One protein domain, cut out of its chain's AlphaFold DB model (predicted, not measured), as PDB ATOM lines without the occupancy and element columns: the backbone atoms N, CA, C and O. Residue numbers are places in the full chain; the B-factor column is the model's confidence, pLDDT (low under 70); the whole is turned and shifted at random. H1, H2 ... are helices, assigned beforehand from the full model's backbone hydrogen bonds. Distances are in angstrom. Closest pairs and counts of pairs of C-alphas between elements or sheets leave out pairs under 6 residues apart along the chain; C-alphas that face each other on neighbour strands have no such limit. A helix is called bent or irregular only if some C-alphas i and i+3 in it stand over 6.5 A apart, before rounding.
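What this domain is: This is residues 63 to 138 of the 159 residues of the protein "2-keto-3-deoxy-galactonokinase" of Ewingella americana (UniProt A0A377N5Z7). Four helices make a small helical body: the last one, H4, runs through the core, and H1, H2 and H3 pack round it, mostly aligned with it. H2 runs the same way as H4, close at its side, while H1 and H3 run opposite ways to it, and a long unnamed stretch joins H1 to H2. The printed part has 76 residues, with four named helices in the order H1, H2, H3, H4 and no named strand; the class is all helix. The whole is compact and rounded, with a radius of gyration of the C-alphas of 11.0 A and spans of 31 by 23 by 21 A.

Where its parts are: Find C-alpha 63 at (5.523, 51.119, 51.128); from there H1 runs through residues 63 to 72, 13.5 A. H2, residues 86 to 98, begins at C-alpha 86, (11.155, 36.869, 42.798), and measures 18.4 A. H3 takes residues 102 to 114, 19.3 A; it is neither bent nor irregular, but only just: C-alphas 104 and 107 are 6.1 A apart. H4, residues 123 to 138, is the longest at 22.6 A and ends at C-alpha 138, (15.106, 58.922, 41.382).

How they stand to each other: Start at the hub, H4, which touches the other three helices. H1 touches it at a tilt of 34.8 degrees, shallow but only just short of steep, opposite ways; their closest C-alphas, of His 66 and Ser 128, are 6.3 A apart. H2 touches it at a shallow tilt of 31 degrees, the same way, with the C-alphas of Met 93 and Gly 129 closest at 4.0 A. H3 and H4 form a helical hairpin at 18 degrees, closest at the C-alphas of Val 109 and Leu 127, 6.8 A. H2 and H3 are close but not clearly touching; H1 is apart from H2 and H3. In H1, H2 and H4 every O i to N i+4 pair is within hydrogen-bond range; in H3, 6 of 9 are.

The domain as a whole: Look at Pro 80 and Gln 138 for the two C-alphas farthest apart, 31.4 A. The printed part has no cut. Residues 73 to 85 make the long link. The mean pLDDT of the printed part is 97.1, and no printed residue is under 70.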
ATOM      1  N   GLY A  63       6.290  52.154  50.437       98.31
ATOM      2  CA  GLY A  63       5.523  51.119  51.128       98.31
ATOM      3  C   GLY A  63       4.038  51.470  51.257       98.31
ATOM      4  O   GLY A  63       3.183  50.615  51.023       98.31
ATOM      5  N   GLU A  64       3.714  52.727  51.570       98.75
ATOM      6  CA  GLU A  64       2.321  53.190  51.623       98.75
ATOM      7  C   GLU A  64       1.644  53.117  50.251       98.75
ATOM      8  O   GLU A  64       0.545  52.575  50.124       98.75
ATOM      9  N   LEU A  65       2.313  53.602  49.204       98.62
ATOM     10  CA  LEU A  65       1.770  53.597  47.851       98.62
ATOM     11  C   LEU A  65       1.578  52.167  47.334       98.62
ATOM     12  O   LEU A  65       0.545  51.879  46.731       98.62
ATOM     13  N   HIS A  66       2.513  51.251  47.613       98.75
ATOM     14  CA  HIS A  66       2.332  49.824  47.324       98.75
ATOM     15  C   HIS A  66       1.044  49.291  47.957       98.75
ATOM     16  O   HIS A  66       0.196  48.734  47.255       98.75
ATOM     17  N   HIS A  67       0.862  49.539  49.257       98.56
ATOM     18  CA  HIS A  67      -0.316  49.097  49.993       98.56
ATOM     19  C   HIS A  67      -1.615  49.677  49.414       98.56
ATOM     20  O   HIS A  67      -2.562  48.926  49.163       98.56
ATOM     21  N   LEU A  68      -1.661  50.987  49.158       98.75
ATOM     22  CA  LEU A  68      -2.833  51.665  48.599       98.75
ATOM     23  C   LEU A  68      -3.184  51.141  47.205       98.75
ATOM     24  O   LEU A  68      -4.348  50.858  46.917       98.75
ATOM     25  N   LEU A  69      -2.194  50.965  46.333       98.56
ATOM     26  CA  LEU A  69      -2.431  50.485  44.975       98.56
ATOM     27  C   LEU A  69      -2.887  49.021  44.960       98.56
ATOM     28  O   LEU A  69      -3.788  48.674  44.187       98.56
ATOM     29  N   LEU A  70      -2.315  48.180  45.823       98.38
ATOM     30  CA  LEU A  70      -2.642  46.759  45.900       98.38
ATOM     31  C   LEU A  70      -3.991  46.482  46.579       98.38
ATOM     32  O   LEU A  70      -4.657  45.521  46.208       98.38
ATOM     33  N   ASN A  71      -4.411  47.300  47.547       98.19
ATOM     34  CA  ASN A  71      -5.592  46.995  48.372       98.19
ATOM     35  C   ASN A  71      -6.767  47.958  48.157       98.19
ATOM     36  O   ASN A  71      -7.917  47.580  48.366       98.19
ATOM     37  N   HIS A  72      -6.502  49.186  47.704       98.06
ATOM     38  CA  HIS A  72      -7.491  50.270  47.656       98.06
ATOM     39  C   HIS A  72      -7.615  50.937  46.281       98.06
ATOM     40  O   HIS A  72      -8.277  51.964  46.146       98.06
ATOM     41  N   SER A  73      -7.024  50.352  45.237       98.00
ATOM     42  CA  SER A  73      -7.123  50.871  43.872       98.00
ATOM     43  C   SER A  73      -7.635  49.830  42.878       98.00
ATOM     44  O   SER A  73      -7.720  48.628  43.145       98.00
ATOM     45  N   LEU A  74      -7.924  50.294  41.660       96.69
ATOM     46  CA  LEU A  74      -8.301  49.421  40.556       96.69
ATOM     47  C   LEU A  74      -7.188  48.419  40.186       96.69
ATOM     48  O   LEU A  74      -7.500  47.355  39.653       96.69
ATOM     49  N   ILE A  75      -5.914  48.715  40.461       97.25
ATOM     50  CA  ILE A  75      -4.795  47.796  40.186       97.25
ATOM     51  C   ILE A  75      -4.977  46.489  40.967       97.25
ATOM     52  O   ILE A  75      -4.943  45.404  40.380       97.25
ATOM     53  N   GLY A  76      -5.253  46.619  42.262       97.50
ATOM     54  CA  GLY A  76      -5.443  45.530  43.212       97.50
ATOM     55  C   GLY A  76      -6.797  44.822  43.189       97.50
ATOM     56  O   GLY A  76      -6.962  43.730  43.728       97.50
ATOM     57  N   SER A  77      -7.798  45.426  42.552       96.94
ATOM     58  CA  SER A  77      -9.175  44.932  42.616       96.94
ATOM     59  C   SER A  77      -9.332  43.521  42.023       96.94
ATOM     60  O   SER A  77      -8.962  43.270  40.864       96.94
ATOM     61  N   GLY A  78      -9.911  42.613  42.818       96.19
ATOM     62  CA  GLY A  78     -10.227  41.231  42.436       96.19
ATOM     63  C   GLY A  78      -9.023  40.288  42.384       96.19
ATOM     64  O   GLY A  78      -9.070  39.278  41.676       96.19
ATOM     65  N   LEU A  79      -7.925  40.638  43.057       97.50
ATOM     66  CA  LEU A  79      -6.780  39.746  43.206       97.50
ATOM     67  C   LEU A  79      -7.052  38.659  44.261       97.50
ATOM     68  O   LEU A  79      -7.731  38.929  45.251       97.50
ATOM     69  N   PRO A  80      -6.532  37.437  44.059       97.62
ATOM     70  CA  PRO A  80      -6.453  36.435  45.114       97.62
ATOM     71  C   PRO A  80      -5.355  36.808  46.124       97.62
ATOM     72  O   PRO A  80      -4.665  37.819  45.969       97.62
ATOM     73  N   GLU A  81      -5.149  35.947  47.117       97.88
ATOM     74  CA  GLU A  81      -3.963  36.008  47.971       97.88
ATOM     75  C   GLU A  81      -2.678  36.048  47.125       97.88
ATOM     76  O   GLU A  81      -2.562  35.376  46.095       97.88
ATOM     77  N   GLN A  82      -1.747  36.911  47.527       98.38
ATOM     78  CA  GLN A  82      -0.499  37.138  46.808       98.38
ATOM     79  C   GLN A  82       0.571  36.159  47.293       98.38
ATOM     80  O   GLN A  82       0.641  35.836  48.475       98.38
ATOM     81  N   THR A  83       1.413  35.700  46.374       97.94
ATOM     82  CA  THR A  83       2.485  34.737  46.634       97.94
ATOM     83  C   THR A  83       3.820  35.332  46.231       97.94
ATOM     84  O   THR A  83       3.881  36.072  45.250       97.94
ATOM     85  N   ALA A  84       4.884  34.949  46.935       97.69
ATOM     86  CA  ALA A  84       6.234  35.354  46.577       97.69
ATOM     87  C   ALA A  84       6.584  34.914  45.144       97.69
ATOM     88  O   ALA A  84       6.413  33.751  44.772       97.69
ATOM     89  N   ASP A  85       7.091  35.853  44.358       98.31
ATOM     90  CA  ASP A  85       7.521  35.697  42.977       98.31
ATOM     91  C   ASP A  85       8.708  36.637  42.719       98.31
ATOM     92  O   ASP A  85       8.578  37.787  42.286       98.31
ATOM     93  N   SER A  86       9.910  36.119  42.973       98.12
ATOM     94  CA  SER A  86      11.155  36.869  42.798       98.12
ATOM     95  C   SER A  86      11.396  37.306  41.351       98.12
ATOM     96  O   SER A  86      12.075  38.306  41.119       98.12
ATOM     97  N   ALA A  87      10.857  36.579  40.365       98.12
ATOM     98  CA  ALA A  87      10.994  36.938  38.957       98.12
ATOM     99  C   ALA A  87      10.087  38.125  38.602       98.12
ATOM    100  O   ALA A  87      10.516  39.044  37.900       98.12
ATOM    101  N   ALA A  88       8.859  38.144  39.128       98.12
ATOM    102  CA  ALA A  88       7.977  39.299  39.037       98.12
ATOM    103  C   ALA A  88       8.606  40.522  39.721       98.12
ATOM    104  O   ALA A  88       8.671  41.587  39.106       98.12
ATOM    105  N   PHE A  89       9.155  40.364  40.927       98.69
ATOM    106  CA  PHE A  89       9.879  41.438  41.609       98.69
ATOM    107  C   PHE A  89      11.033  41.999  40.771       98.69
ATOM    108  O   PHE A  89      11.078  43.203  40.518       98.69
ATOM    109  N   ALA A  90      11.930  41.137  40.282       98.31
ATOM    110  CA  ALA A  90      13.085  41.554  39.487       98.31
ATOM    111  C   ALA A  90      12.673  42.296  38.205       98.31
ATOM    112  O   ALA A  90      13.241  43.338  37.879       98.31
ATOM    113  N   LYS A  91      11.635  41.812  37.515       96.56
ATOM    114  CA  LYS A  91      11.086  42.478  36.329       96.56
ATOM    115  C   LYS A  91      10.508  43.855  36.658       96.56
ATOM    116  O   LYS A  91      10.720  44.798  35.902       96.56
ATOM    117  N   GLY A  92       9.762  43.964  37.758       97.62
ATOM    118  CA  GLY A  92       9.250  45.245  38.234       97.62
ATOM    119  C   GLY A  92      10.396  46.211  38.524       97.62
ATOM    120  O   GLY A  92      10.382  47.334  38.032       97.62
ATOM    121  N   MET A  93      11.420  45.748  39.243       98.12
ATOM    122  CA  MET A  93      12.604  46.535  39.602       98.12
ATOM    123  C   MET A  93      13.336  47.082  38.381       98.12
ATOM    124  O   MET A  93      13.588  48.282  38.327       98.12
ATOM    125  N   GLU A  94      13.625  46.240  37.390       97.31
ATOM    126  CA  GLU A  94      14.261  46.672  36.143       97.31
ATOM    127  C   GLU A  94      13.437  47.765  35.446       97.31
ATOM    128  O   GLU A  94      13.961  48.809  35.060       97.31
ATOM    129  N   GLN A  95      12.122  47.569  35.340       96.19
ATOM    130  CA  GLN A  95      11.239  48.543  34.703       96.19
ATOM    131  C   GLN A  95      11.136  49.850  35.485       96.19
ATOM    132  O   GLN A  95      11.121  50.911  34.872       96.19
ATOM    133  N   GLY A  96      11.063  49.787  36.813       97.31
ATOM    134  CA  GLY A  96      11.030  50.974  37.663       97.31
ATOM    135  C   GLY A  96      12.324  51.768  37.584       97.31
ATOM    136  O   GLY A  96      12.285  52.992  37.510       97.31
ATOM    137  N   PHE A  97      13.457  51.069  37.547       97.50
ATOM    138  CA  PHE A  97      14.777  51.686  37.537       97.50
ATOM    139  C   PHE A  97      15.081  52.415  36.221       97.50
ATOM    140  O   PHE A  97      15.657  53.500  36.233       97.50
ATOM    141  N   TYR A  98      14.683  51.844  35.082       95.69
ATOM    142  CA  TYR A  98      14.988  52.416  33.765       95.69
ATOM    143  C   TYR A  98      13.888  53.322  33.188       95.69
ATOM    144  O   TYR A  98      14.102  53.930  32.138       95.69
ATOM    145  N   ASP A  99      12.721  53.430  33.828       90.62
ATOM    146  CA  ASP A  99      11.613  54.255  33.338       90.62
ATOM    147  C   ASP A  99      11.400  55.513  34.185       90.62
ATOM    148  O   ASP A  99      11.167  55.460  35.394       90.62
ATOM    149  N   SER A 100      11.409  56.667  33.521       83.56
ATOM    150  CA  SER A 100      11.160  57.959  34.161       83.56
ATOM    151  C   SER A 100       9.679  58.220  34.461       83.56
ATOM    152  O   SER A 100       9.366  59.123  35.233       83.56
ATOM    153  N   SER A 101       8.745  57.448  33.894       91.50
ATOM    154  CA  SER A 101       7.300  57.662  34.016       91.50
ATOM    155  C   SER A 101       6.616  56.575  34.848       91.50
ATOM    156  O   SER A 101       5.921  55.695  34.325       91.50
ATOM    157  N   LEU A 102       6.736  56.681  36.177       94.12
ATOM    158  CA  LEU A 102       6.061  55.767  37.103       94.12
ATOM    159  C   LEU A 102       4.546  55.732  36.864       94.12
ATOM    160  O   LEU A 102       3.966  54.654  36.748       94.12
ATOM    161  N   MET A 103       3.906  56.897  36.721       94.81
ATOM    162  CA  MET A 103       2.447  57.005  36.572       94.81
ATOM    163  C   MET A 103       1.901  56.184  35.399       94.81
ATOM    164  O   MET A 103       0.868  55.527  35.534       94.81
ATOM    165  N   ARG A 104       2.612  56.160  34.265       93.75
ATOM    166  CA  ARG A 104       2.237  55.330  33.113       93.75
ATOM    167  C   ARG A 104       2.372  53.839  33.434       93.75
ATOM    168  O   ARG A 104       1.476  53.061  33.111       93.75
ATOM    169  N   ARG A 105       3.467  53.441  34.091       95.06
ATOM    170  CA  ARG A 105       3.754  52.037  34.433       95.06
ATOM    171  C   ARG A 105       2.807  51.454  35.477       95.06
ATOM    172  O   ARG A 105       2.504  50.265  35.405       95.06
ATOM    173  N   LEU A 106       2.269  52.267  36.387       96.81
ATOM    174  CA  LEU A 106       1.315  51.794  37.398       96.81
ATOM    175  C   LEU A 106       0.091  51.107  36.773       96.81
ATOM    176  O   LEU A 106      -0.326  50.040  37.226       96.81
ATOM    177  N   PHE A 107      -0.482  51.655  35.698       96.06
ATOM    178  CA  PHE A 107      -1.637  51.011  35.063       96.06
ATOM    179  C   PHE A 107      -1.259  49.748  34.272       96.06
ATOM    180  O   PHE A 107      -2.071  48.824  34.138       96.06
ATOM    181  N   GLU A 108      -0.012  49.654  33.802       95.75
ATOM    182  CA  GLU A 108       0.488  48.467  33.107       95.75
ATOM    183  C   GLU A 108       0.521  47.227  34.009       95.75
ATOM    184  O   GLU A 108       0.342  46.126  33.492       95.75
ATOM    185  N   VAL A 109       0.617  47.388  35.339       95.94
ATOM    186  CA  VAL A 109       0.457  46.287  36.317       95.94
ATOM    187  C   VAL A 109      -0.856  45.549  36.064       95.94
ATOM    188  O   VAL A 109      -0.910  44.326  35.888       95.94
ATOM    189  N   ARG A 110      -1.946  46.317  36.002       96.31
ATOM    190  CA  ARG A 110      -3.289  45.787  35.788       96.31
ATOM    191  C   ARG A 110      -3.445  45.268  34.366       96.31
ATOM    192  O   ARG A 110      -4.033  44.202  34.182       96.31
ATOM    193  N   ALA A 111      -2.950  46.008  33.376       97.44
ATOM    194  CA  ALA A 111      -3.047  45.608  31.977       97.44
ATOM    195  C   ALA A 111      -2.342  44.264  31.734       97.44
ATOM    196  O   ALA A 111      -2.937  43.365  31.145       97.44
ATOM    197  N   ALA A 112      -1.133  44.075  32.271       96.88
ATOM    198  CA  ALA A 112      -0.386  42.824  32.178       96.88
ATOM    199  C   ALA A 112      -1.172  41.649  32.769       96.88
ATOM    200  O   ALA A 112      -1.244  40.587  32.153       96.88
ATOM    201  N   ARG A 113      -1.833  41.847  33.913       95.94
ATOM    202  CA  ARG A 113      -2.725  40.842  34.508       95.94
ATOM    203  C   ARG A 113      -3.921  40.519  33.609       95.94
ATOM    204  O   ARG A 113      -4.226  39.351  33.387       95.94
ATOM    205  N   VAL A 114      -4.617  41.541  33.108       96.69
ATOM    206  CA  VAL A 114      -5.811  41.382  32.251       96.69
ATOM    207  C   VAL A 114      -5.466  40.673  30.940       96.69
ATOM    208  O   VAL A 114      -6.237  39.842  30.474       96.69
ATOM    209  N   LEU A 115      -4.288  40.950  30.385       97.69
ATOM    210  CA  LEU A 115      -3.784  40.349  29.150       97.69
ATOM    211  C   LEU A 115      -3.083  38.994  29.367       97.69
ATOM    212  O   LEU A 115      -2.481  38.462  28.434       97.69
ATOM    213  N   GLY A 116      -3.107  38.442  30.587       96.25
ATOM    214  CA  GLY A 116      -2.511  37.138  30.899       96.25
ATOM    215  C   GLY A 116      -0.978  37.105  30.852       96.25
ATOM    216  O   GLY A 116      -0.393  36.044  30.667       96.25
ATOM    217  N   LYS A 117      -0.313  38.259  30.987       97.12
ATOM    218  CA  LYS A 117       1.156  38.406  31.019       97.12
ATOM    219  C   LYS A 117       1.742  38.457  32.434       97.12
ATOM    220  O   LYS A 117       2.961  38.434  32.577       97.12
ATOM    221  N   LEU A 118       0.887  38.554  33.450       97.38
ATOM    222  CA  LEU A 118       1.243  38.546  34.867       97.38
ATOM    223  C   LEU A 118       0.222  37.694  35.627       97.38
ATOM    224  O   LEU A 118      -0.987  37.901  35.483       97.38
ATOM    225  N   ALA A 119       0.699  36.735  36.420       98.06
ATOM    226  CA  ALA A 119      -0.168  35.923  37.264       98.06
ATOM    227  C   ALA A 119      -0.855  36.802  38.317       98.06
ATOM    228  O   ALA A 119      -0.249  37.714  38.877       98.06
ATOM    229  N   LYS A 120      -2.131  36.525  38.611       97.88
ATOM    230  CA  LYS A 120      -2.896  37.318  39.589       97.88
ATOM    231  C   LYS A 120      -2.304  37.247  41.003       97.88
ATOM    232  O   LYS A 120      -2.531  38.162  41.779       97.88
ATOM    233  N   THR A 121      -1.579  36.184  41.336       98.44
ATOM    234  CA  THR A 121      -0.919  35.991  42.638       98.44
ATOM    235  C   THR A 121       0.426  36.721  42.742       98.44
ATOM    236  O   THR A 121       0.907  36.921  43.847       98.44
ATOM    237  N   SER A 122       1.013  37.161  41.622       98.44
ATOM    238  CA  SER A 122       2.347  37.792  41.566       98.44
ATOM    239  C   SER A 122       2.303  39.320  41.444       98.44
ATOM    240  O   SER A 122       3.324  39.969  41.212       98.44
ATOM    241  N   VAL A 123       1.112  39.922  41.528       98.38
ATOM    242  CA  VAL A 123       0.923  41.359  41.285       98.38
ATOM    243  C   VAL A 123       1.621  42.201  42.349       98.38
ATOM    244  O   VAL A 123       2.228  43.214  42.005       98.38
ATOM    245  N   SER A 124       1.576  41.766  43.610       98.56
ATOM    246  CA  SER A 124       2.261  42.433  44.721       98.56
ATOM    247  C   SER A 124       3.758  42.594  44.470       98.56
ATOM    248  O   SER A 124       4.278  43.697  44.640       98.56
ATOM    249  N   ASP A 125       4.436  41.531  44.038       98.62
ATOM    250  CA  ASP A 125       5.891  41.530  43.891       98.62
ATOM    251  C   ASP A 125       6.338  42.342  42.675       98.62
ATOM    252  O   ASP A 125       7.270  43.138  42.788       98.62
ATOM    253  N   TRP A 126       5.623  42.255  41.546       98.44
ATOM    254  CA  TRP A 126       5.899  43.127  40.396       98.44
ATOM    255  C   TRP A 126       5.702  44.607  40.733       98.44
ATOM    256  O   TRP A 126       6.549  45.436  40.405       98.44
ATOM    257  N   LEU A 127       4.605  44.949  41.421       98.56
ATOM    258  CA  LEU A 127       4.333  46.321  41.854       98.56
ATOM    259  C   LEU A 127       5.379  46.818  42.864       98.56
ATOM    260  O   LEU A 127       5.813  47.963  42.773       98.56
ATOM    261  N   SER A 128       5.798  45.968  43.805       98.56
ATOM    262  CA  SER A 128       6.848  46.292  44.777       98.56
ATOM    263  C   SER A 128       8.174  46.584  44.079       98.56
ATOM    264  O   SER A 128       8.758  47.643  44.307       98.56
ATOM    265  N   GLY A 129       8.593  45.706  43.165       98.31
ATOM    266  CA  GLY A 129       9.783  45.915  42.349       98.31
ATOM    267  C   GLY A 129       9.706  47.225  41.566       98.31
ATOM    268  O   GLY A 129      10.637  48.019  41.628       98.31
ATOM    269  N   LEU A 130       8.582  47.491  40.894       98.44
ATOM    270  CA  LEU A 130       8.371  48.718  40.117       98.44
ATOM    271  C   LEU A 130       8.561  49.984  40.959       98.44
ATOM    272  O   LEU A 130       9.263  50.904  40.539       98.44
ATOM    273  N   LEU A 131       7.950  50.032  42.142       98.56
ATOM    274  CA  LEU A 131       8.026  51.195  43.021       98.56
ATOM    275  C   LEU A 131       9.430  51.375  43.613       98.56
ATOM    276  O   LEU A 131       9.961  52.481  43.576       98.56
ATOM    277  N   ILE A 132      10.053  50.293  44.095       98.50
ATOM    278  CA  ILE A 132      11.410  50.333  44.665       98.50
ATOM    279  C   ILE A 132      12.441  50.696  43.594       98.50
ATOM    280  O   ILE A 132      13.309  51.531  43.834       98.50
ATOM    281  N   GLY A 133      12.348  50.104  42.402       98.06
ATOM    282  CA  GLY A 133      13.246  50.418  41.290       98.06
ATOM    283  C   GLY A 133      13.187  51.900  40.926       98.06
ATOM    284  O   GLY A 133      14.229  52.535  40.770       98.06
ATOM    285  N   HIS A 134      11.977  52.463  40.867       98.19
ATOM    286  CA  HIS A 134      11.788  53.882  40.580       98.19
ATOM    287  C   HIS A 134      12.292  54.788  41.711       98.19
ATOM    288  O   HIS A 134      12.978  55.767  41.432       98.19
ATOM    289  N   GLU A 135      12.016  54.448  42.976       98.00
ATOM    290  CA  GLU A 135      12.575  55.153  44.140       98.00
ATOM    291  C   GLU A 135      14.103  55.228  44.053       98.00
ATOM    292  O   GLU A 135      14.671  56.314  44.142       98.00
ATOM    293  N   VAL A 136      14.766  54.086  43.845       97.12
ATOM    294  CA  VAL A 136      16.232  54.018  43.800       97.12
ATOM    295  C   VAL A 136      16.783  54.863  42.654       97.12
ATOM    296  O   VAL A 136      17.724  55.623  42.872       97.12
ATOM    297  N   ALA A 137      16.202  54.777  41.454       96.62
ATOM    298  CA  ALA A 137      16.659  55.566  40.312       96.62
ATOM    299  C   ALA A 137      16.509  57.078  40.551       96.62
ATOM    300  O   ALA A 137      17.446  57.838  40.302       96.62
ATOM    301  N   GLN A 138      15.363  57.511  41.083       96.44
ATOM    302  CA  GLN A 138      15.106  58.922  41.382       96.44
ATOM    303  C   GLN A 138      16.033  59.449  42.479       96.44
ATOM    304  O   GLN A 138      16.605  60.524  42.331       96.44
TER     305      GLN A 138